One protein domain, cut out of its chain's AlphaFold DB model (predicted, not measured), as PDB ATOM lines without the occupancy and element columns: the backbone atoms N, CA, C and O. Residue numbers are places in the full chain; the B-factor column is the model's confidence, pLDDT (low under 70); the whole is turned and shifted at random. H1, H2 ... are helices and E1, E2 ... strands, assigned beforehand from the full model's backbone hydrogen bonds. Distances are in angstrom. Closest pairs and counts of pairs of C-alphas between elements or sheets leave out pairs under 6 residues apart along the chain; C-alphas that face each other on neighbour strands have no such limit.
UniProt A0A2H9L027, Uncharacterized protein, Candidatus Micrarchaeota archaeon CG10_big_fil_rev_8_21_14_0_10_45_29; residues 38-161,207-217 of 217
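Overview. This is residues 38 to 161 and 207 to 217 of the 217 residues of an uncharacterized protein of Candidatus Micrarchaeota archaeon CG10_big_fil_rev_8_21_14_0_10_45_29 (UniProt A0A2H9L027). A strongly twisted wall of four antiparallel strands has two helices packed over one face: long H1 along E3 and E4, and H2 slantwise over E1 and, only just, E2. Short H3 only grazes the sheet, and a long link without a named element, residues 57 to 83, joins H1 to H2. The printed part has 135 residues, with three named helices and four named strands in the order H1, H2, E1, E2, H3, E3, E4; the sheet's order is E2, E1, E4, E3. The class is mixed, helices and strands, in two layers, helices on one face of a sheet. The whole is compact, with a radius of gyration of the C-alphas of 14.8 A and spans of 43 by 32 by 31 A.

Along the chain. H1, residues 38 to 56, begins at C-alpha 38 (11.636, 15.119, -51.333) and is 26.9 A long. H2 is residues 84 to 97, 20.1 A. E1, residues 103 to 110, measures 23.4 A, and E2 is residues 115 to 121. H3 is residues 134 to 137. E3, residues 146 to 156, measures 31.7 A. E4, residues 207 to 216, measures 29.1 A and ends at C-alpha 216 (20.808, 11.160, -43.281).

Arrangement. E1 and E4 are inner strands, antiparallel at 157 degrees, with N 105 and O 214 2.9 A apart, within hydrogen-bond range. E4 and edge strand E3 are antiparallel at 159 degrees, with N 153 and O 209 at 2.8 A. E1 and edge strand E2 form a hairpin, with N 108 and O 117 at 2.8 A. H1 is on the sheet at a height of 7.5 A, along the strands, at 8 degrees to E3 on the local plane; the closest C-alphas of H1 and E3, Asn 44 and Ala 147, are 4.9 A apart. H2 is on the same face at a height of 10.4 A, slantwise to the strands, at 41 degrees to E1 on the local plane. H1, with residues 46 to 54 alone, touches H2 at a steep tilt of 49 degrees, opposite ways; their closest C-alphas, Thr 50 and Ala 97, are 6.3 A apart. H3 is close to H2 but not clearly touching: their closest C-alphas, Val 95 and Tyr 134, are 6.5 A apart. H1 and H3 are apart. Every O i to N i+4 pair is within hydrogen-bond range in H1 and 8 of 10 in H2; H3 is too short for such a pair.

Size, cuts and confidence. The two C-alphas farthest apart, Leu 38 and Gly 76, are 46.7 A apart. Residues 162 to 206 are not printed, and C-alphas 161 and 207 are 16.7 A apart across the cut. The links H1 to H2 and E2 to H3 are long. The mean pLDDT of the printed part is 71.8; 57 residues are under 70, among them residues 58 to 87 and 125 to 135.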
ATOM      1  N   LEU A  38      10.792  13.974 -50.981       84.88
ATOM      2  CA  LEU A  38      11.636  15.119 -51.333       84.88
ATOM      3  C   LEU A  38      12.922  15.149 -50.497       84.88
ATOM      4  O   LEU A  38      13.998  15.363 -51.046       84.88
ATOM      5  N   SER A  39      12.828  14.874 -49.194       85.25
ATOM      6  CA  SER A  39      13.994  14.799 -48.305       85.25
ATOM      7  C   SER A  39      14.907  13.624 -48.663       85.25
ATOM      8  O   SER A  39      16.123  13.778 -48.697       85.25
ATOM      9  N   MET A  40      14.337  12.468 -49.013       85.50
ATOM     10  CA  MET A  40      15.103  11.318 -49.503       85.50
ATOM     11  C   MET A  40      15.815  11.636 -50.827       85.50
ATOM     12  O   MET A  40      16.982  11.292 -51.006       85.50
ATOM     13  N   GLN A  41      15.138  12.324 -51.750       90.19
ATOM     14  CA  GLN A  41      15.716  12.739 -53.023       90.19
ATOM     15  C   GLN A  41      16.861  13.746 -52.816       90.19
ATOM     16  O   GLN A  41      17.910  13.612 -53.445       90.19
ATOM     17  N   GLN A  42      16.700  14.704 -51.899       90.94
ATOM     18  CA  GLN A  42      17.759  15.640 -51.511       90.94
ATOM     19  C   GLN A  42      18.956  14.918 -50.888       90.94
ATOM     20  O   GLN A  42      20.081  15.141 -51.328       90.94
ATOM     21  N   ALA A  43      18.729  13.996 -49.948       90.31
ATOM     22  CA  ALA A  43      19.793  13.177 -49.369       90.31
ATOM     23  C   ALA A  43      20.543  12.373 -50.446       90.31
ATOM     24  O   ALA A  43      21.767  12.274 -50.406       90.31
ATOM     25  N   ASN A  44      19.837  11.843 -51.452       92.62
ATOM     26  CA  ASN A  44      20.460  11.118 -52.559       92.62
ATOM     27  C   ASN A  44      21.302  12.026 -53.468       92.62
ATOM     28  O   ASN A  44      22.392  11.635 -53.893       92.62
ATOM     29  N   TYR A  45      20.822  13.239 -53.755       94.06
ATOM     30  CA  TYR A  45      21.599  14.228 -54.502       94.06
ATOM     31  C   TYR A  45      22.832  14.688 -53.733       94.06
ATOM     32  O   TYR A  45      23.890  14.813 -54.341       94.06
ATOM     33  N   LEU A  46      22.726  14.870 -52.416       93.62
ATOM     34  CA  LEU A  46      23.871  15.168 -51.560       93.62
ATOM     35  C   LEU A  46      24.868  14.008 -51.568       93.62
ATOM     36  O   LEU A  46      26.036  14.221 -51.858       93.62
ATOM     37  N   ALA A  47      24.418  12.772 -51.349       93.31
ATOM     38  CA  ALA A  47      25.301  11.608 -51.357       93.31
ATOM     39  C   ALA A  47      26.019  11.442 -52.708       93.31
ATOM     40  O   ALA A  47      27.227  11.244 -52.749       93.31
ATOM     41  N   THR A  48      25.294  11.547 -53.823       92.38
ATOM     42  CA  THR A  48      25.867  11.337 -55.163       92.38
ATOM     43  C   THR A  48      26.719  12.517 -55.622       92.38
ATOM     44  O   THR A  48      27.817  12.317 -56.136       92.38
ATOM     45  N   GLY A  49      26.239  13.746 -55.425       90.25
ATOM     46  CA  GLY A  49      26.941  14.965 -55.820       90.25
ATOM     47  C   GLY A  49      28.226  15.164 -55.027       90.25
ATOM     48  O   GLY A  49      29.273  15.414 -55.622       90.25
ATOM     49  N   THR A  50      28.174  14.968 -53.708       91.19
ATOM     50  CA  THR A  50      29.354  15.065 -52.842       91.19
ATOM     51  C   THR A  50      30.367  13.981 -53.186       91.19
ATOM     52  O   THR A  50      31.521  14.301 -53.447       91.19
ATOM     53  N   LEU A  51      29.944  12.717 -53.295       88.62
ATOM     54  CA  LEU A  51      30.853  11.616 -53.625       88.62
ATOM     55  C   LEU A  51      31.520  11.802 -54.998       88.62
ATOM     56  O   LEU A  51      32.729  11.624 -55.131       88.62
ATOM     57  N   SER A  52      30.749  12.216 -56.009       86.81
ATOM     58  CA  SER A  52      31.278  12.501 -57.345       86.81
ATOM     59  C   SER A  52      32.248  13.681 -57.337       86.81
ATOM     60  O   SER A  52      33.294  13.603 -57.979       86.81
ATOM     61  N   SER A  53      31.924  14.763 -56.625       86.25
ATOM     62  CA  SER A  53      32.783  15.949 -56.534       86.25
ATOM     63  C   SER A  53      34.116  15.615 -55.862       86.25
ATOM     64  O   SER A  53      35.180  15.906 -56.404       86.25
ATOM     65  N   LEU A  54      34.067  14.901 -54.734       83.06
ATOM     66  CA  LEU A  54      35.258  14.489 -53.990       83.06
ATOM     67  C   LEU A  54      36.128  13.514 -54.791       83.06
ATOM     68  O   LEU A  54      37.348  13.579 -54.698       83.06
ATOM     69  N   SER A  55      35.530  12.669 -55.641       78.00
ATOM     70  CA  SER A  55      36.291  11.726 -56.480       78.00
ATOM     71  C   SER A  55      37.136  12.393 -57.557       78.00
ATOM     72  O   SER A  55      38.110  11.812 -58.024       78.00
ATOM     73  N   GLN A  56      36.774  13.619 -57.932       76.00
ATOM     74  CA  GLN A  56      37.463  14.404 -58.953       76.00
ATOM     75  C   GLN A  56      38.338  15.506 -58.341       76.00
ATOM     76  O   GLN A  56      39.079  16.175 -59.065       76.00
ATOM     77  N   ALA A  57      38.254  15.711 -57.025       73.00
ATOM     78  CA  ALA A  57      39.043  16.702 -56.318       73.00
ATOM     79  C   ALA A  57      40.507  16.248 -56.232       73.00
ATOM     80  O   ALA A  57      40.812  15.169 -55.725       73.00
ATOM     81  N   ARG A  58      41.408  17.102 -56.725       65.12
ATOM     82  CA  ARG A  58      42.859  16.890 -56.678       65.12
ATOM     83  C   ARG A  58      43.453  17.577 -55.458       65.12
ATOM     84  O   ARG A  58      43.041  18.689 -55.123       65.12
ATOM     85  N   VAL A  59      44.450  16.952 -54.838       63.19
ATOM     86  CA  VAL A  59      45.142  17.495 -53.663       63.19
ATOM     87  C   VAL A  59      46.474  18.113 -54.096       63.19
ATOM     88  O   VAL A  59      47.134  17.638 -55.014       63.19
ATOM     89  N   HIS A  60      46.889  19.206 -53.454       47.38
ATOM     90  CA  HIS A  60      48.077  19.969 -53.864       47.38
ATOM     91  C   HIS A  60      49.422  19.295 -53.504       47.38
ATOM     92  O   HIS A  60      50.473  19.760 -53.934       47.38
ATOM     93  N   ASN A  61      49.410  18.186 -52.756       53.03
ATOM     94  CA  ASN A  61      50.598  17.589 -52.127       53.03
ATOM     95  C   ASN A  61      51.074  16.278 -52.785       53.03
ATOM     96  O   ASN A  61      51.537  15.373 -52.095       53.03
ATOM     97  N   GLY A  62      50.947  16.143 -54.108       50.12
ATOM     98  CA  GLY A  62      51.392  14.937 -54.826       50.12
ATOM     99  C   GLY A  62      50.509  13.697 -54.612       50.12
ATOM    100  O   GLY A  62      50.904  12.604 -54.999       50.12
ATOM    101  N   GLN A  63      49.326  13.869 -54.013       54.97
ATOM    102  CA  GLN A  63      48.232  12.897 -54.046       54.97
ATOM    103  C   GLN A  63      47.264  13.301 -55.163       54.97
ATOM    104  O   GLN A  63      46.791  14.441 -55.192       54.97
ATOM    105  N   ASP A  64      46.972  12.378 -56.077       54.19
ATOM    106  CA  ASP A  64      46.103  12.651 -57.223       54.19
ATOM    107  C   ASP A  64      44.619  12.683 -56.821       54.19
ATOM    108  O   ASP A  64      43.828  13.392 -57.450       54.19
ATOM    109  N   SER A  65      44.249  11.990 -55.735       61.69
ATOM    110  CA  SER A  65      42.890  11.950 -55.191       61.69
ATOM    111  C   SER A  65      42.841  12.053 -53.660       61.69
ATOM    112  O   SER A  65      43.681  11.490 -52.959       61.69
ATOM    113  N   LEU A  66      41.776  12.673 -53.125       66.12
ATOM    114  CA  LEU A  66      41.422  12.630 -51.689       66.12
ATOM    115  C   LEU A  66      41.235  11.199 -51.157       66.12
ATOM    116  O   LEU A  66      41.234  10.966 -49.951       66.12
ATOM    117  N   PHE A  67      41.051  10.245 -52.063       67.00
ATOM    118  CA  PHE A  67      40.779   8.854 -51.758       67.00
ATOM    119  C   PHE A  67      42.017   7.951 -51.750       67.00
ATOM    120  O   PHE A  67      41.960   6.867 -51.165       67.00
ATOM    121  N   ASP A  68      43.136   8.399 -52.324       57.25
ATOM    122  CA  ASP A  68      44.373   7.608 -52.402       57.25
ATOM    123  C   ASP A  68      44.955   7.326 -51.012       57.25
ATOM    124  O   ASP A  68      45.557   6.286 -50.769       57.25
ATOM    125  N   GLY A  69      44.717   8.227 -50.060       53.12
ATOM    126  CA  GLY A  69      45.217   8.107 -48.698       53.12
ATOM    127  C   GLY A  69      44.426   7.173 -47.773       53.12
ATOM    128  O   GLY A  69      44.890   6.904 -46.665       53.12
ATOM    129  N   ILE A  70      43.252   6.695 -48.202       56.94
ATOM    130  CA  ILE A  70      42.350   5.845 -47.400       56.94
ATOM    131  C   ILE A  70      42.648   4.355 -47.621       56.94
ATOM    132  O   ILE A  70      42.309   3.520 -46.784       56.94
ATOM    133  N   ILE A  71      43.329   4.018 -48.722       53.34
ATOM    134  CA  ILE A  71      43.662   2.645 -49.118       53.34
ATOM    135  C   ILE A  71      45.177   2.419 -48.971       53.34
ATOM    136  O   ILE A  71      45.870   2.023 -49.900       53.34
ATOM    137  N   GLY A  72      45.726   2.700 -47.786       47.16
ATOM    138  CA  GLY A  72      47.071   2.257 -47.408       47.16
ATOM    139  C   GLY A  72      46.966   0.946 -46.636       47.16
ATOM    140  O   GLY A  72      46.140   0.840 -45.744       47.16
ATOM    141  N   ARG A  73      47.750  -0.090 -46.940       42.06
ATOM    142  CA  ARG A  73      47.766  -1.338 -46.151       42.06
ATOM    143  C   ARG A  73      48.743  -1.167 -44.987       42.06
ATOM    144  O   ARG A  73      49.904  -0.848 -45.220       42.06
ATOM    145  N   ASP A  74      48.306  -1.386 -43.748       46.00
ATOM    146  CA  ASP A  74      49.223  -1.352 -42.607       46.00
ATOM    147  C   ASP A  74      50.133  -2.588 -42.667       46.00
ATOM    148  O   ASP A  74      49.658  -3.729 -42.577       46.00
ATOM    149  N   ALA A  75      51.440  -2.375 -42.837       37.06
ATOM    150  CA  ALA A  75      52.420  -3.430 -43.121       37.06
ATOM    151  C   ALA A  75      52.546  -4.491 -42.004       37.06
ATOM    152  O   ALA A  75      53.111  -5.558 -42.232       37.06
ATOM    153  N   GLY A  76      52.003  -4.233 -40.809       35.25
ATOM    154  CA  GLY A  76      52.036  -5.161 -39.672       35.25
ATOM    155  C   GLY A  76      50.756  -5.970 -39.426       35.25
ATOM    156  O   GLY A  76      50.810  -6.961 -38.702       35.25
ATOM    157  N   THR A  77      49.604  -5.577 -39.987       37.88
ATOM    158  CA  THR A  77      48.300  -6.191 -39.638       37.88
ATOM    159  C   THR A  77      47.509  -6.717 -40.832       37.88
ATOM    160  O   THR A  77      46.515  -7.415 -40.635       37.88
ATOM    161  N   GLY A  78      47.914  -6.393 -42.065       35.66
ATOM    162  CA  GLY A  78      47.186  -6.785 -43.275       35.66
ATOM    163  C   GLY A  78      45.817  -6.111 -43.429       35.66
ATOM    164  O   GLY A  78      45.126  -6.398 -44.402       35.66
ATOM    165  N   LYS A  79      45.448  -5.212 -42.508       37.75
ATOM    166  CA  LYS A  79      44.263  -4.356 -42.577       37.75
ATOM    167  C   LYS A  79      44.579  -3.118 -43.413       37.75
ATOM    168  O   LYS A  79      45.727  -2.672 -43.456       37.75
ATOM    169  N   LEU A  80      43.561  -2.549 -44.051       45.78
ATOM    170  CA  LEU A  80      43.653  -1.192 -44.581       45.78
ATOM    171  C   LEU A  80      43.921  -0.245 -43.405       45.78
ATOM    172  O   LEU A  80      43.071  -0.053 -42.537       45.78
ATOM    173  N   SER A  81      45.141   0.280 -43.357       43.81
ATOM    174  CA  SER A  81      45.496   1.489 -42.635       43.81
ATOM    175  C   SER A  81      44.692   2.624 -43.255       43.81
ATOM    176  O   SER A  81      45.131   3.320 -44.171       43.81
ATOM    177  N   VAL A  82      43.487   2.823 -42.728       47.56
ATOM    178  CA  VAL A  82      42.897   4.155 -42.702       47.56
ATOM    179  C   VAL A  82      43.794   4.954 -41.759       47.56
ATOM    180  O   VAL A  82      43.520   5.080 -40.568       47.56
ATOM    181  N   SER A  83      44.948   5.396 -42.260       41.47
ATOM    182  CA  SER A  83      45.771   6.368 -41.561       41.47
ATOM    183  C   SER A  83      44.869   7.575 -41.349       41.47
ATOM    184  O   SER A  83      44.485   8.235 -42.319       41.47
ATOM    185  N   ALA A  84      44.470   7.802 -40.095       40.22
ATOM    186  CA  ALA A  84      43.536   8.852 -39.705       40.22
ATOM    187  C   ALA A  84      43.881  10.189 -40.387       40.22
ATOM    188  O   ALA A  84      42.984  10.855 -40.879       40.22
ATOM    189  N   TYR A  85      45.175  10.470 -40.577       39.47
ATOM    190  CA  TYR A  85      45.717  11.664 -41.227       39.47
ATOM    191  C   TYR A  85      45.236  11.956 -42.661       39.47
ATOM    192  O   TYR A  85      45.245  13.116 -43.054       39.47
ATOM    193  N   ASN A  86      44.813  10.966 -43.460       55.84
ATOM    194  CA  ASN A  86      44.308  11.229 -44.822       55.84
ATOM    195  C   ASN A  86      42.775  11.268 -44.905       55.84
ATOM    196  O   ASN A  86      42.219  11.894 -45.808       55.84
ATOM    197  N   ALA A  87      42.074  10.627 -43.964       64.31
ATOM    198  CA  ALA A  87      40.618  10.725 -43.886       64.31
ATOM    199  C   ALA A  87      40.170  12.142 -43.480       64.31
ATOM    200  O   ALA A  87      39.068  12.556 -43.828       64.31
ATOM    201  N   GLU A  88      41.032  12.906 -42.806       71.75
ATOM    202  CA  GLU A  88      40.758  14.274 -42.351       71.75
ATOM    203  C   GLU A  88      40.387  15.216 -43.498       71.75
ATOM    204  O   GLU A  88      39.313  15.812 -43.467       71.75
ATOM    205  N   SER A  89      41.199  15.295 -44.558       73.62
ATOM    206  CA  SER A  89      40.902  16.169 -45.704       73.62
ATOM    207  C   SER A  89      39.623  15.757 -46.438       73.62
ATOM    208  O   SER A  89      38.881  16.611 -46.927       73.62
ATOM    209  N   LEU A  90      39.327  14.451 -46.486       78.88
ATOM    210  CA  LEU A  90      38.053  13.963 -47.007       78.88
ATOM    211  C   LEU A  90      36.887  14.441 -46.132       78.88
ATOM    212  O   LEU A  90      35.880  14.925 -46.655       78.88
ATOM    213  N   ILE A  91      37.009  14.302 -44.812       81.69
ATOM    214  CA  ILE A  91      35.982  14.702 -43.848       81.69
ATOM    215  C   ILE A  91      35.759  16.213 -43.926       81.69
ATOM    216  O   ILE A  91      34.616  16.624 -44.095       81.69
ATOM    217  N   GLU A  92      36.807  17.037 -43.901       80.75
ATOM    218  CA  GLU A  92      36.713  18.498 -44.025       80.75
ATOM    219  C   GLU A  92      35.984  18.927 -45.304       80.75
ATOM    220  O   GLU A  92      35.034  19.715 -45.261       80.75
ATOM    221  N   ALA A  93      36.373  18.364 -46.451       83.69
ATOM    222  CA  ALA A  93      35.725  18.666 -47.722       83.69
ATOM    223  C   ALA A  93      34.249  18.220 -47.730       83.69
ATOM    224  O   ALA A  93      33.383  18.912 -48.271       83.69
ATOM    225  N   THR A  94      33.940  17.097 -47.076       88.62
ATOM    226  CA  THR A  94      32.566  16.596 -46.929       88.62
ATOM    227  C   THR A  94      31.729  17.489 -46.017       88.62
ATOM    228  O   THR A  94      30.581  17.790 -46.345       88.62
ATOM    229  N   VAL A  95      32.299  17.963 -44.904       86.88
ATOM    230  CA  VAL A  95      31.661  18.907 -43.978       86.88
ATOM    231  C   VAL A  95      31.263  20.175 -44.728       86.88
ATOM    232  O   VAL A  95      30.152  20.651 -44.536       86.88
ATOM    233  N   LEU A  96      32.112  20.699 -45.616       86.12
ATOM    234  CA  LEU A  96      31.787  21.877 -46.428       86.12
ATOM    235  C   LEU A  96      30.689  21.612 -47.471       86.12
ATOM    236  O   LEU A  96      29.918  22.519 -47.784       86.12
ATOM    237  N   ALA A  97      30.611  20.393 -48.007       89.88
ATOM    238  CA  ALA A  97      29.652  20.029 -49.047       89.88
ATOM    239  C   ALA A  97      28.253  19.685 -48.505       89.88
ATOM    240  O   ALA A  97      27.253  19.931 -49.180       89.88
ATOM    241  N   ILE A  98      28.168  19.101 -47.306       90.19
ATOM    242  CA  ILE A  98      26.911  18.620 -46.723       90.19
ATOM    243  C   ILE A  98      26.331  19.672 -45.758       90.19
ATOM    244  O   ILE A  98      26.995  20.045 -44.786       90.19
ATOM    245  N   PRO A  99      25.088  20.148 -45.986       88.88
ATOM    246  CA  PRO A  99      24.425  21.095 -45.093       88.88
ATOM    247  C   PRO A  99      24.177  20.527 -43.691       88.88
ATOM    248  O   PRO A  99      23.966  19.330 -43.523       88.88
ATOM    249  N   GLU A 100      24.107  21.404 -42.689       83.31
ATOM    250  CA  GLU A 100      23.974  21.044 -41.264       83.31
ATOM    251  C   GLU A 100      22.697  20.272 -40.914       83.31
ATOM    252  O   GLU A 100      22.648  19.586 -39.896       83.31
ATOM    253  N   GLN A 101      21.657  20.371 -41.747       85.44
ATOM    254  CA  GLN A 101      20.410  19.625 -41.555       85.44
ATOM    255  C   GLN A 101      20.557  18.133 -41.868       85.44
ATOM    256  O   GLN A 101      19.620  17.375 -41.637       85.44
ATOM    257  N   TYR A 102      21.700  17.731 -42.420       88.94
ATOM    258  CA  TYR A 102      21.998  16.364 -42.790       88.94
ATOM    259  C   TYR A 102      23.220  15.869 -42.029       88.94
ATOM    260  O   TYR A 102      24.110  16.647 -41.723       88.94
ATOM    261  N   SER A 103      23.305  14.570 -41.765       90.06
ATOM    262  CA  SER A 103      24.535  13.930 -41.279       90.06
ATOM    263  C   SER A 103      25.054  12.931 -42.305       90.06
ATOM    264  O   SER A 103      24.346  12.594 -43.253       90.06
ATOM    265  N   PHE A 104      26.286  12.453 -42.136       90.56
ATOM    266  CA  PHE A 104      26.894  11.521 -43.071       90.56
ATOM    267  C   PHE A 104      27.803  10.478 -42.421       90.56
ATOM    268  O   PHE A 104      28.313  10.650 -41.313       90.56
ATOM    269  N   ALA A 105      28.021   9.390 -43.153       89.75
ATOM    270  CA  ALA A 105      29.021   8.385 -42.835       89.75
ATOM    271  C   ALA A 105      29.663   7.813 -44.094       89.75
ATOM    272  O   ALA A 105      29.027   7.724 -45.148       89.75
ATOM    273  N   TYR A 106      30.908   7.383 -43.935       87.81
ATOM    274  CA  TYR A 106      31.659   6.659 -44.944       87.81
ATOM    275  C   TYR A 106      31.785   5.195 -44.551       87.81
ATOM    276  O   TYR A 106      32.197   4.882 -43.435       87.81
ATOM    277  N   ASP A 107      31.484   4.310 -45.495       86.25
ATOM    278  CA  ASP A 107      31.742   2.880 -45.380       86.25
ATOM    279  C   ASP A 107      32.615   2.409 -46.547       86.25
ATOM    280  O   ASP A 107      32.453   2.864 -47.682       86.25
ATOM    281  N   TYR A 108      33.489   1.449 -46.285       82.88
ATOM    282  CA  TYR A 108      34.314   0.766 -47.273       82.88
ATOM    283  C   TYR A 108      33.921  -0.706 -47.357       82.88
ATOM    284  O   TYR A 108      33.673  -1.344 -46.339       82.88
ATOM    285  N   TYR A 109      33.855  -1.253 -48.565       81.44
ATOM    286  CA  TYR A 109      33.619  -2.674 -48.779       81.44
ATOM    287  C   TYR A 109      34.942  -3.422 -48.859       81.44
ATOM    288  O   TYR A 109      35.693  -3.255 -49.822       81.44
ATOM    289  N   ASP A 110      35.192  -4.270 -47.870       73.56
ATOM    290  CA  ASP A 110      36.352  -5.145 -47.849       73.56
ATOM    291  C   ASP A 110      36.013  -6.468 -48.542       73.56
ATOM    292  O   ASP A 110      35.209  -7.265 -48.065       73.56
ATOM    293  N   PHE A 111      36.648  -6.707 -49.688       74.50
ATOM    294  CA  PHE A 111      36.451  -7.923 -50.472       74.50
ATOM    295  C   PHE A 111      36.974  -9.189 -49.786       74.50
ATOM    296  O   PHE A 111      36.554 -10.284 -50.155       74.50
ATOM    297  N   SER A 112      37.885  -9.062 -48.815       72.50
ATOM    298  CA  SER A 112      38.439 -10.210 -48.095       72.50
ATOM    299  C   SER A 112      37.484 -10.733 -47.020       72.50
ATOM    300  O   SER A 112      37.280 -11.942 -46.921       72.50
ATOM    301  N   SER A 113      36.856  -9.832 -46.259       76.44
ATOM    302  CA  SER A 113      35.816 -10.171 -45.277       76.44
ATOM    303  C   SER A 113      34.419 -10.288 -45.896       76.44
ATOM    304  O   SER A 113      33.562 -10.975 -45.348       76.44
ATOM    305  N   GLY A 114      34.180  -9.652 -47.045       80.00
ATOM    306  CA  GLY A 114      32.862  -9.554 -47.670       80.00
ATOM    307  C   GLY A 114      31.918  -8.584 -46.952       80.00
ATOM    308  O   GLY A 114      30.712  -8.603 -47.220       80.00
ATOM    309  N   GLU A 115      32.442  -7.743 -46.056       82.81
ATOM    310  CA  GLU A 115      31.671  -6.864 -45.177       82.81
ATOM    311  C   GLU A 115      31.895  -5.374 -45.480       82.81
ATOM    312  O   GLU A 115      32.909  -4.954 -46.041       82.81
ATOM    313  N   TRP A 116      30.913  -4.551 -45.096       81.75
ATOM    314  CA  TRP A 116      31.060  -3.095 -45.087       81.75
ATOM    315  C   TRP A 116      31.660  -2.657 -43.753       81.75
ATOM    316  O   TRP A 116      31.034  -2.817 -42.706       81.75
ATOM    317  N   LEU A 117      32.844  -2.065 -43.809       80.31
ATOM    318  CA  LEU A 117      33.549  -1.495 -42.675       80.31
ATOM    319  C   LEU A 117      33.266   0.006 -42.614       80.31
ATOM    320  O   LEU A 117      33.515   0.732 -43.576       80.31
ATOM    321  N   MET A 118      32.737   0.475 -41.488       80.25
ATOM    322  CA  MET A 118      32.514   1.902 -41.256       80.25
ATOM    323  C   MET A 118      33.861   2.595 -41.058       80.25
ATOM    324  O   MET A 118      34.612   2.235 -40.155       80.25
ATOM    325  N   ILE A 119      34.149   3.576 -41.909       77.88
ATOM    326  CA  ILE A 119      35.368   4.387 -41.846       77.88
ATOM    327  C   ILE A 119      35.159   5.569 -40.903       77.88
ATOM    328  O   ILE A 119      36.023   5.867 -40.089       77.88
ATOM    329  N   PHE A 120      34.017   6.245 -41.042       82.00
ATOM    330  CA  PHE A 120      33.712   7.460 -40.297       82.00
ATOM    331  C   PHE A 120      32.207   7.638 -40.142       82.00
ATOM    332  O   PHE A 120      31.450   7.355 -41.078       82.00
ATOM    333  N   ASN A 121      31.767   8.159 -38.998       85.38
ATOM    334  CA  ASN A 121      30.366   8.508 -38.775       85.38
ATOM    335  C   ASN A 121      30.200   9.824 -38.010       85.38
ATOM    336  O   ASN A 121      30.358   9.866 -36.787       85.38
ATOM    337  N   ALA A 122      29.750  10.862 -38.718       84.06
ATOM    338  CA  ALA A 122      29.571  12.202 -38.166       84.06
ATOM    339  C   ALA A 122      28.528  12.265 -37.032       84.06
ATOM    340  O   ALA A 122      28.617  13.127 -36.162       84.06
ATOM    341  N   SER A 123      27.553  11.347 -37.003       78.69
ATOM    342  CA  SER A 123      26.523  11.303 -35.953       78.69
ATOM    343  C   SER A 123      27.014  10.670 -34.647       78.69
ATOM    344  O   SER A 123      26.439  10.935 -33.590       78.69
ATOM    345  N   LYS A 124      28.011   9.775 -34.714       74.94
ATOM    346  CA  LYS A 124      28.492   8.983 -33.566       74.94
ATOM    347  C   LYS A 124      29.813   9.490 -33.002       74.94
ATOM    348  O   LYS A 124      30.038   9.380 -31.799       74.94
ATOM    349  N   GLU A 125      30.684  10.017 -33.852       68.56
ATOM    350  CA  GLU A 125      32.006  10.492 -33.459       68.56
ATOM    351  C   GLU A 125      31.915  11.901 -32.884       68.56
ATOM    352  O   GLU A 125      32.250  12.889 -33.517       68.56
ATOM    353  N   CYS A 126      31.428  11.995 -31.653       63.59
ATOM    354  CA  CYS A 126      31.273  13.257 -30.942       63.59
ATOM    355  C   CYS A 126      32.337  13.387 -29.867       63.59
ATOM    356  O   CYS A 126      32.053  13.248 -28.678       63.59
ATOM    357  N   SER A 127      33.581  13.618 -30.286       60.09
ATOM    358  CA  SER A 127      34.616  14.045 -29.349       60.09
ATOM    359  C   SER A 127      34.507  15.556 -29.122       60.09
ATOM    360  O   SER A 127      34.209  16.331 -30.032       60.09
ATOM    361  N   THR A 128      34.752  15.996 -27.889       54.75
ATOM    362  CA  THR A 128      34.825  17.423 -27.524       54.75
ATOM    363  C   THR A 128      36.023  18.143 -28.152       54.75
ATOM    364  O   THR A 128      36.092  19.365 -28.103       54.75
ATOM    365  N   GLU A 129      36.942  17.390 -28.760       54.53
ATOM    366  CA  GLU A 129      38.146  17.862 -29.455       54.53
ATOM    367  C   GLU A 129      38.050  17.661 -30.974       54.53
ATOM    368  O   GLU A 129      39.066  17.540 -31.654       54.53
ATOM    369  N   ALA A 130      36.836  17.572 -31.523       55.38
ATOM    370  CA  ALA A 130      36.626  17.373 -32.950       55.38
ATOM    371  C   ALA A 130      37.320  18.479 -33.759       55.38
ATOM    372  O   ALA A 130      36.852  19.614 -33.858       55.38
ATOM    373  N   THR A 131      38.464  18.118 -34.331       56.28
ATOM    374  CA  THR A 131      39.434  19.037 -34.933       56.28
ATOM    375  C   THR A 131      38.908  19.642 -36.242       56.28
ATOM    376  O   THR A 131      39.368  20.697 -36.664       56.28
ATOM    377  N   PHE A 132      37.865  19.038 -36.830       61.78
ATOM    378  CA  PHE A 132      37.402  19.304 -38.200       61.78
ATOM    379  C   PHE A 132      35.963  19.840 -38.292       61.78
ATOM    380  O   PHE A 132      35.296  19.691 -39.313       61.78
ATOM    381  N   GLY A 133      35.431  20.437 -37.216       60.44
ATOM    382  CA  GLY A 133      34.147  21.159 -37.258       60.44
ATOM    383  C   GLY A 133      32.894  20.296 -37.488       60.44
ATOM    384  O   GLY A 133      31.806  20.831 -37.703       60.44
ATOM    385  N   TYR A 134      33.006  18.966 -37.407       66.56
ATOM    386  CA  TYR A 134      31.876  18.036 -37.533       66.56
ATOM    387  C   TYR A 134      31.020  17.930 -36.261       66.56
ATOM    388  O   TYR A 134      29.996  17.251 -36.270       66.56
ATOM    389  N   THR A 135      31.364  18.654 -35.188       67.62
ATOM    390  CA  THR A 135      30.552  18.748 -33.959       67.62
ATOM    391  C   THR A 135      29.119  19.193 -34.218       67.62
ATOM    392  O   THR A 135      28.221  18.837 -33.465       67.62
ATOM    393  N   ARG A 136      28.864  19.938 -35.296       72.38
ATOM    394  CA  ARG A 136      27.510  20.360 -35.684       72.38
ATOM    395  C   ARG A 136      26.590  19.207 -36.099       72.38
ATOM    396  O   ARG A 136      25.372  19.344 -36.040       72.38
ATOM    397  N   PHE A 137      27.161  18.070 -36.489       73.12
ATOM    398  CA  PHE A 137      26.416  16.863 -36.849       73.12
ATOM    399  C   PHE A 137      26.138  15.963 -35.637       73.12
ATOM    400  O   PHE A 137      25.405  14.976 -35.748       73.12
ATOM    401  N   CYS A 138      26.685  16.317 -34.472       71.00
ATOM    402  CA  CYS A 138      26.620  15.494 -33.280       71.00
ATOM    403  C   CYS A 138      25.236  15.364 -32.683       71.00
ATOM    404  O   CYS A 138      24.499  16.337 -32.545       71.00
ATOM    405  N   ASN A 139      24.943  14.146 -32.223       62.12
ATOM    406  CA  ASN A 139      23.742  13.808 -31.463       62.12
ATOM    407  C   ASN A 139      22.423  14.134 -32.189       62.12
ATOM    408  O   ASN A 139      21.345  14.104 -31.592       62.12
ATOM    409  N   ASN A 140      22.496  14.406 -33.490       64.81
ATOM    410  CA  ASN A 140      21.315  14.567 -34.302       64.81
ATOM    411  C   ASN A 140      20.773  13.181 -34.647       64.81
ATOM    412  O   ASN A 140      21.405  12.388 -35.349       64.81
ATOM    413  N   GLN A 141      19.577  12.877 -34.150       62.12
ATOM    414  CA  GLN A 141      18.852  11.659 -34.502       62.12
ATOM    415  C   GLN A 141      18.205  11.805 -35.889       62.12
ATOM    416  O   GLN A 141      16.981  11.796 -36.026       62.12
ATOM    417  N   PHE A 142      19.023  11.952 -36.930       64.12
ATOM    418  CA  PHE A 142      18.568  11.928 -38.320       64.12
ATOM    419  C   PHE A 142      18.378  10.472 -38.754       64.12
ATOM    420  O   PHE A 142      19.254   9.857 -39.343       64.12
ATOM    421  N   ASN A 143      17.250   9.872 -38.382       61.25
ATOM    422  CA  ASN A 143      16.908   8.501 -38.784       61.25
ATOM    423  C   ASN A 143      15.627   8.451 -39.629       61.25
ATOM    424  O   ASN A 143      15.035   7.383 -39.778       61.25
ATOM    425  N   ARG A 144      15.137   9.592 -40.136       69.31
ATOM    426  CA  ARG A 144      13.860   9.629 -40.860       69.31
ATOM    427  C   ARG A 144      14.039   9.277 -42.325       69.31
ATOM    428  O   ARG A 144      13.219   8.533 -42.860       69.31
ATOM    429  N   VAL A 145      15.100   9.778 -42.954       81.25
ATOM    430  CA  VAL A 145      15.460   9.427 -44.330       81.25
ATOM    431  C   VAL A 145      16.952   9.151 -44.449       81.25
ATOM    432  O   VAL A 145      17.779   9.842 -43.864       81.25
ATOM    433  N   GLN A 146      17.292   8.132 -45.235       88.44
ATOM    434  CA  GLN A 146      18.666   7.766 -45.547       88.44
ATOM    435  C   GLN A 146      18.792   7.552 -47.050       88.44
ATOM    436  O   GLN A 146      17.969   6.865 -47.657       88.44
ATOM    437  N   ALA A 147      19.852   8.092 -47.633       91.44
ATOM    438  CA  ALA A 147      20.273   7.759 -48.983       91.44
ATOM    439  C   ALA A 147      21.763   7.430 -48.981       91.44
ATOM    440  O   ALA A 147      22.526   7.956 -48.174       91.44
ATOM    441  N   SER A 148      22.185   6.547 -49.880       92.94
ATOM    442  CA  SER A 148      23.594   6.185 -50.000       92.94
ATOM    443  C   SER A 148      24.008   6.133 -51.457       92.94
ATOM    444  O   SER A 148      23.281   5.566 -52.273       92.94
ATOM    445  N   SER A 149      25.186   6.666 -51.755       93.75
ATOM    446  CA  SER A 149      25.820   6.581 -53.067       93.75
ATOM    447  C   SER A 149      27.115   5.790 -52.961       93.75
ATOM    448  O   SER A 149      27.721   5.732 -51.889       93.75
ATOM    449  N   ARG A 150      27.511   5.130 -54.049       91.50
ATOM    450  CA  ARG A 150      28.676   4.243 -54.085       91.50
ATOM    451  C   ARG A 150      29.544   4.577 -55.280       91.50
ATOM    452  O   ARG A 150      29.024   4.850 -56.359       91.50
ATOM    453  N   ILE A 151      30.849   4.471 -55.092       85.69
ATOM    454  CA  ILE A 151      31.829   4.590 -56.162       85.69
ATOM    455  C   ILE A 151      32.811   3.423 -56.076       85.69
ATOM    456  O   ILE A 151      33.163   2.965 -54.984       85.69
ATOM    457  N   LEU A 152      33.193   2.903 -57.242       81.38
ATOM    458  CA  LEU A 152      34.293   1.955 -57.357       81.38
ATOM    459  C   LEU A 152      35.596   2.746 -57.300       81.38
ATOM    460  O   LEU A 152      35.793   3.672 -58.082       81.38
ATOM    461  N   MET A 153      36.471   2.357 -56.391       70.94
ATOM    462  CA  MET A 153      37.793   2.932 -56.233       70.94
ATOM    463  C   MET A 153      38.839   1.881 -56.566       70.94
ATOM    464  O   MET A 153      38.705   0.721 -56.185       70.94
ATOM    465  N   GLY A 154      39.870   2.299 -57.285       63.81
ATOM    466  CA  GLY A 154      41.064   1.507 -57.520       63.81
ATOM    467  C   GLY A 154      42.257   2.308 -57.043       63.81
ATOM    468  O   GLY A 154      42.420   3.442 -57.483       63.81
ATOM    469  N   VAL A 155      43.058   1.739 -56.154       60.12
ATOM    470  CA  VAL A 155      44.262   2.379 -55.628       60.12
ATOM    471  C   VAL A 155      45.429   1.433 -55.829       60.12
ATOM    472  O   VAL A 155      45.325   0.224 -55.622       60.12
ATOM    473  N   TYR A 156      46.543   1.995 -56.272       54.47
ATOM    474  CA  TYR A 156      47.806   1.283 -56.336       54.47
ATOM    475  C   TYR A 156      48.483   1.384 -54.970       54.47
ATOM    476  O   TYR A 156      48.548   2.469 -54.396       54.47
ATOM    477  N   SER A 157      48.992   0.266 -54.446       53.44
ATOM    478  CA  SER A 157      49.728   0.254 -53.172       53.44
ATOM    479  C   SER A 157      50.960   1.163 -53.175       53.44
ATOM    480  O   SER A 157      51.450   1.550 -52.117       53.44
ATOM    481  N   GLU A 158      51.467   1.482 -54.364       52.47
ATOM    482  CA  GLU A 158      52.521   2.456 -54.597       52.47
ATOM    483  C   GLU A 158      51.971   3.542 -55.530       52.47
ATOM    484  O   GLU A 158      51.280   3.210 -56.498       52.47
ATOM    485  N   PRO A 159      52.239   4.834 -55.265       50.19
ATOM    486  CA  PRO A 159      51.794   5.895 -56.153       50.19
ATOM    487  C   PRO A 159      52.366   5.645 -57.548       50.19
ATOM    488  O   PRO A 159      53.562   5.370 -57.697       50.19
ATOM    489  N   LEU A 160      51.512   5.753 -58.570       48.69
ATOM    490  CA  LEU A 160      51.963   5.708 -59.955       48.69
ATOM    491  C   LEU A 160      53.055   6.763 -60.104       48.69
ATOM    492  O   LEU A 160      52.813   7.954 -59.905       48.69
ATOM    493  N   ARG A 161      54.269   6.333 -60.451       49.53
ATOM    494  CA  ARG A 161      55.301   7.274 -60.875       49.53
ATOM    495  C   ARG A 161      54.801   7.893 -62.172       49.53
ATOM    496  O   ARG A 161      54.912   7.280 -63.233       49.53
ATOM    497  N   GLN A 207      44.655  -2.544 -55.701       62.62
ATOM    498  CA  GLN A 207      43.515  -2.878 -54.866       62.62
ATOM    499  C   GLN A 207      42.276  -2.160 -55.372       62.62
ATOM    500  O   GLN A 207      42.273  -0.949 -55.584       62.62
ATOM    501  N   ILE A 208      41.200  -2.922 -55.526       69.31
ATOM    502  CA  ILE A 208      39.871  -2.381 -55.781       69.31
ATOM    503  C   ILE A 208      39.070  -2.378 -54.486       69.31
ATOM    504  O   ILE A 208      39.161  -3.298 -53.676       69.31
ATOM    505  N   GLY A 209      38.268  -1.343 -54.300       72.88
ATOM    506  CA  GLY A 209      37.395  -1.154 -53.153       72.88
ATOM    507  C   GLY A 209      36.101  -0.489 -53.584       72.88
ATOM    508  O   GLY A 209      36.087   0.283 -54.542       72.88
ATOM    509  N   PHE A 210      35.007  -0.745 -52.874       83.56
ATOM    510  CA  PHE A 210      33.858   0.152 -52.957       83.56
ATOM    511  C   PHE A 210      33.866   1.076 -51.766       83.56
ATOM    512  O   PHE A 210      34.028   0.635 -50.632       83.56
ATOM    513  N   MET A 211      33.599   2.345 -52.019       84.38
ATOM    514  CA  MET A 211      33.317   3.294 -50.964       84.38
ATOM    515  C   MET A 211      31.883   3.778 -51.098       84.38
ATOM    516  O   MET A 211      31.366   3.983 -52.201       84.38
ATOM    517  N   ARG A 212      31.228   3.925 -49.952       90.38
ATOM    518  CA  ARG A 212      29.851   4.367 -49.828       90.38
ATOM    519  C   ARG A 212      29.797   5.604 -48.952       90.38
ATOM    520  O   ARG A 212      30.248   5.566 -47.814       90.38
ATOM    521  N   LEU A 213      29.181   6.659 -49.473       92.38
ATOM    522  CA  LEU A 213      28.754   7.807 -48.684       92.38
ATOM    523  C   LEU A 213      27.271   7.644 -48.376       92.38
ATOM    524  O   LEU A 213      26.444   7.548 -49.287       92.38
ATOM    525  N   THR A 214      26.945   7.610 -47.095       92.88
ATOM    526  CA  THR A 214      25.576   7.613 -46.588       92.88
ATOM    527  C   THR A 214      25.250   9.002 -46.060       92.88
ATOM    528  O   THR A 214      26.048   9.552 -45.312       92.88
ATOM    529  N   VAL A 215      24.084   9.543 -46.416       91.50
ATOM    530  CA  VAL A 215      23.568  10.825 -45.920       91.50
ATOM    531  C   VAL A 215      22.206  10.613 -45.261       91.50
ATOM    532  O   VAL A 215      21.346   9.917 -45.811       91.50
ATOM    533  N   TRP A 216      22.017  11.229 -44.098       89.56
ATOM    534  CA  TRP A 216      20.808  11.160 -43.281       89.56
ATOM    535  C   TRP A 216      20.157  12.526 -43.106       89.56
ATOM    536  O   TRP A 216      20.884  13.507 -42.984       89.56
ATOM    537  N   GLY A 217      18.822  12.574 -43.029       80.62
ATOM    538  CA  GLY A 217      18.025  13.769 -42.714       80.62
ATOM    539  C   GLY A 217      16.751  13.468 -41.926       80.62
ATOM    540  O   GLY A 217      16.419  12.271 -41.717       80.62
TER     541      GLY A 217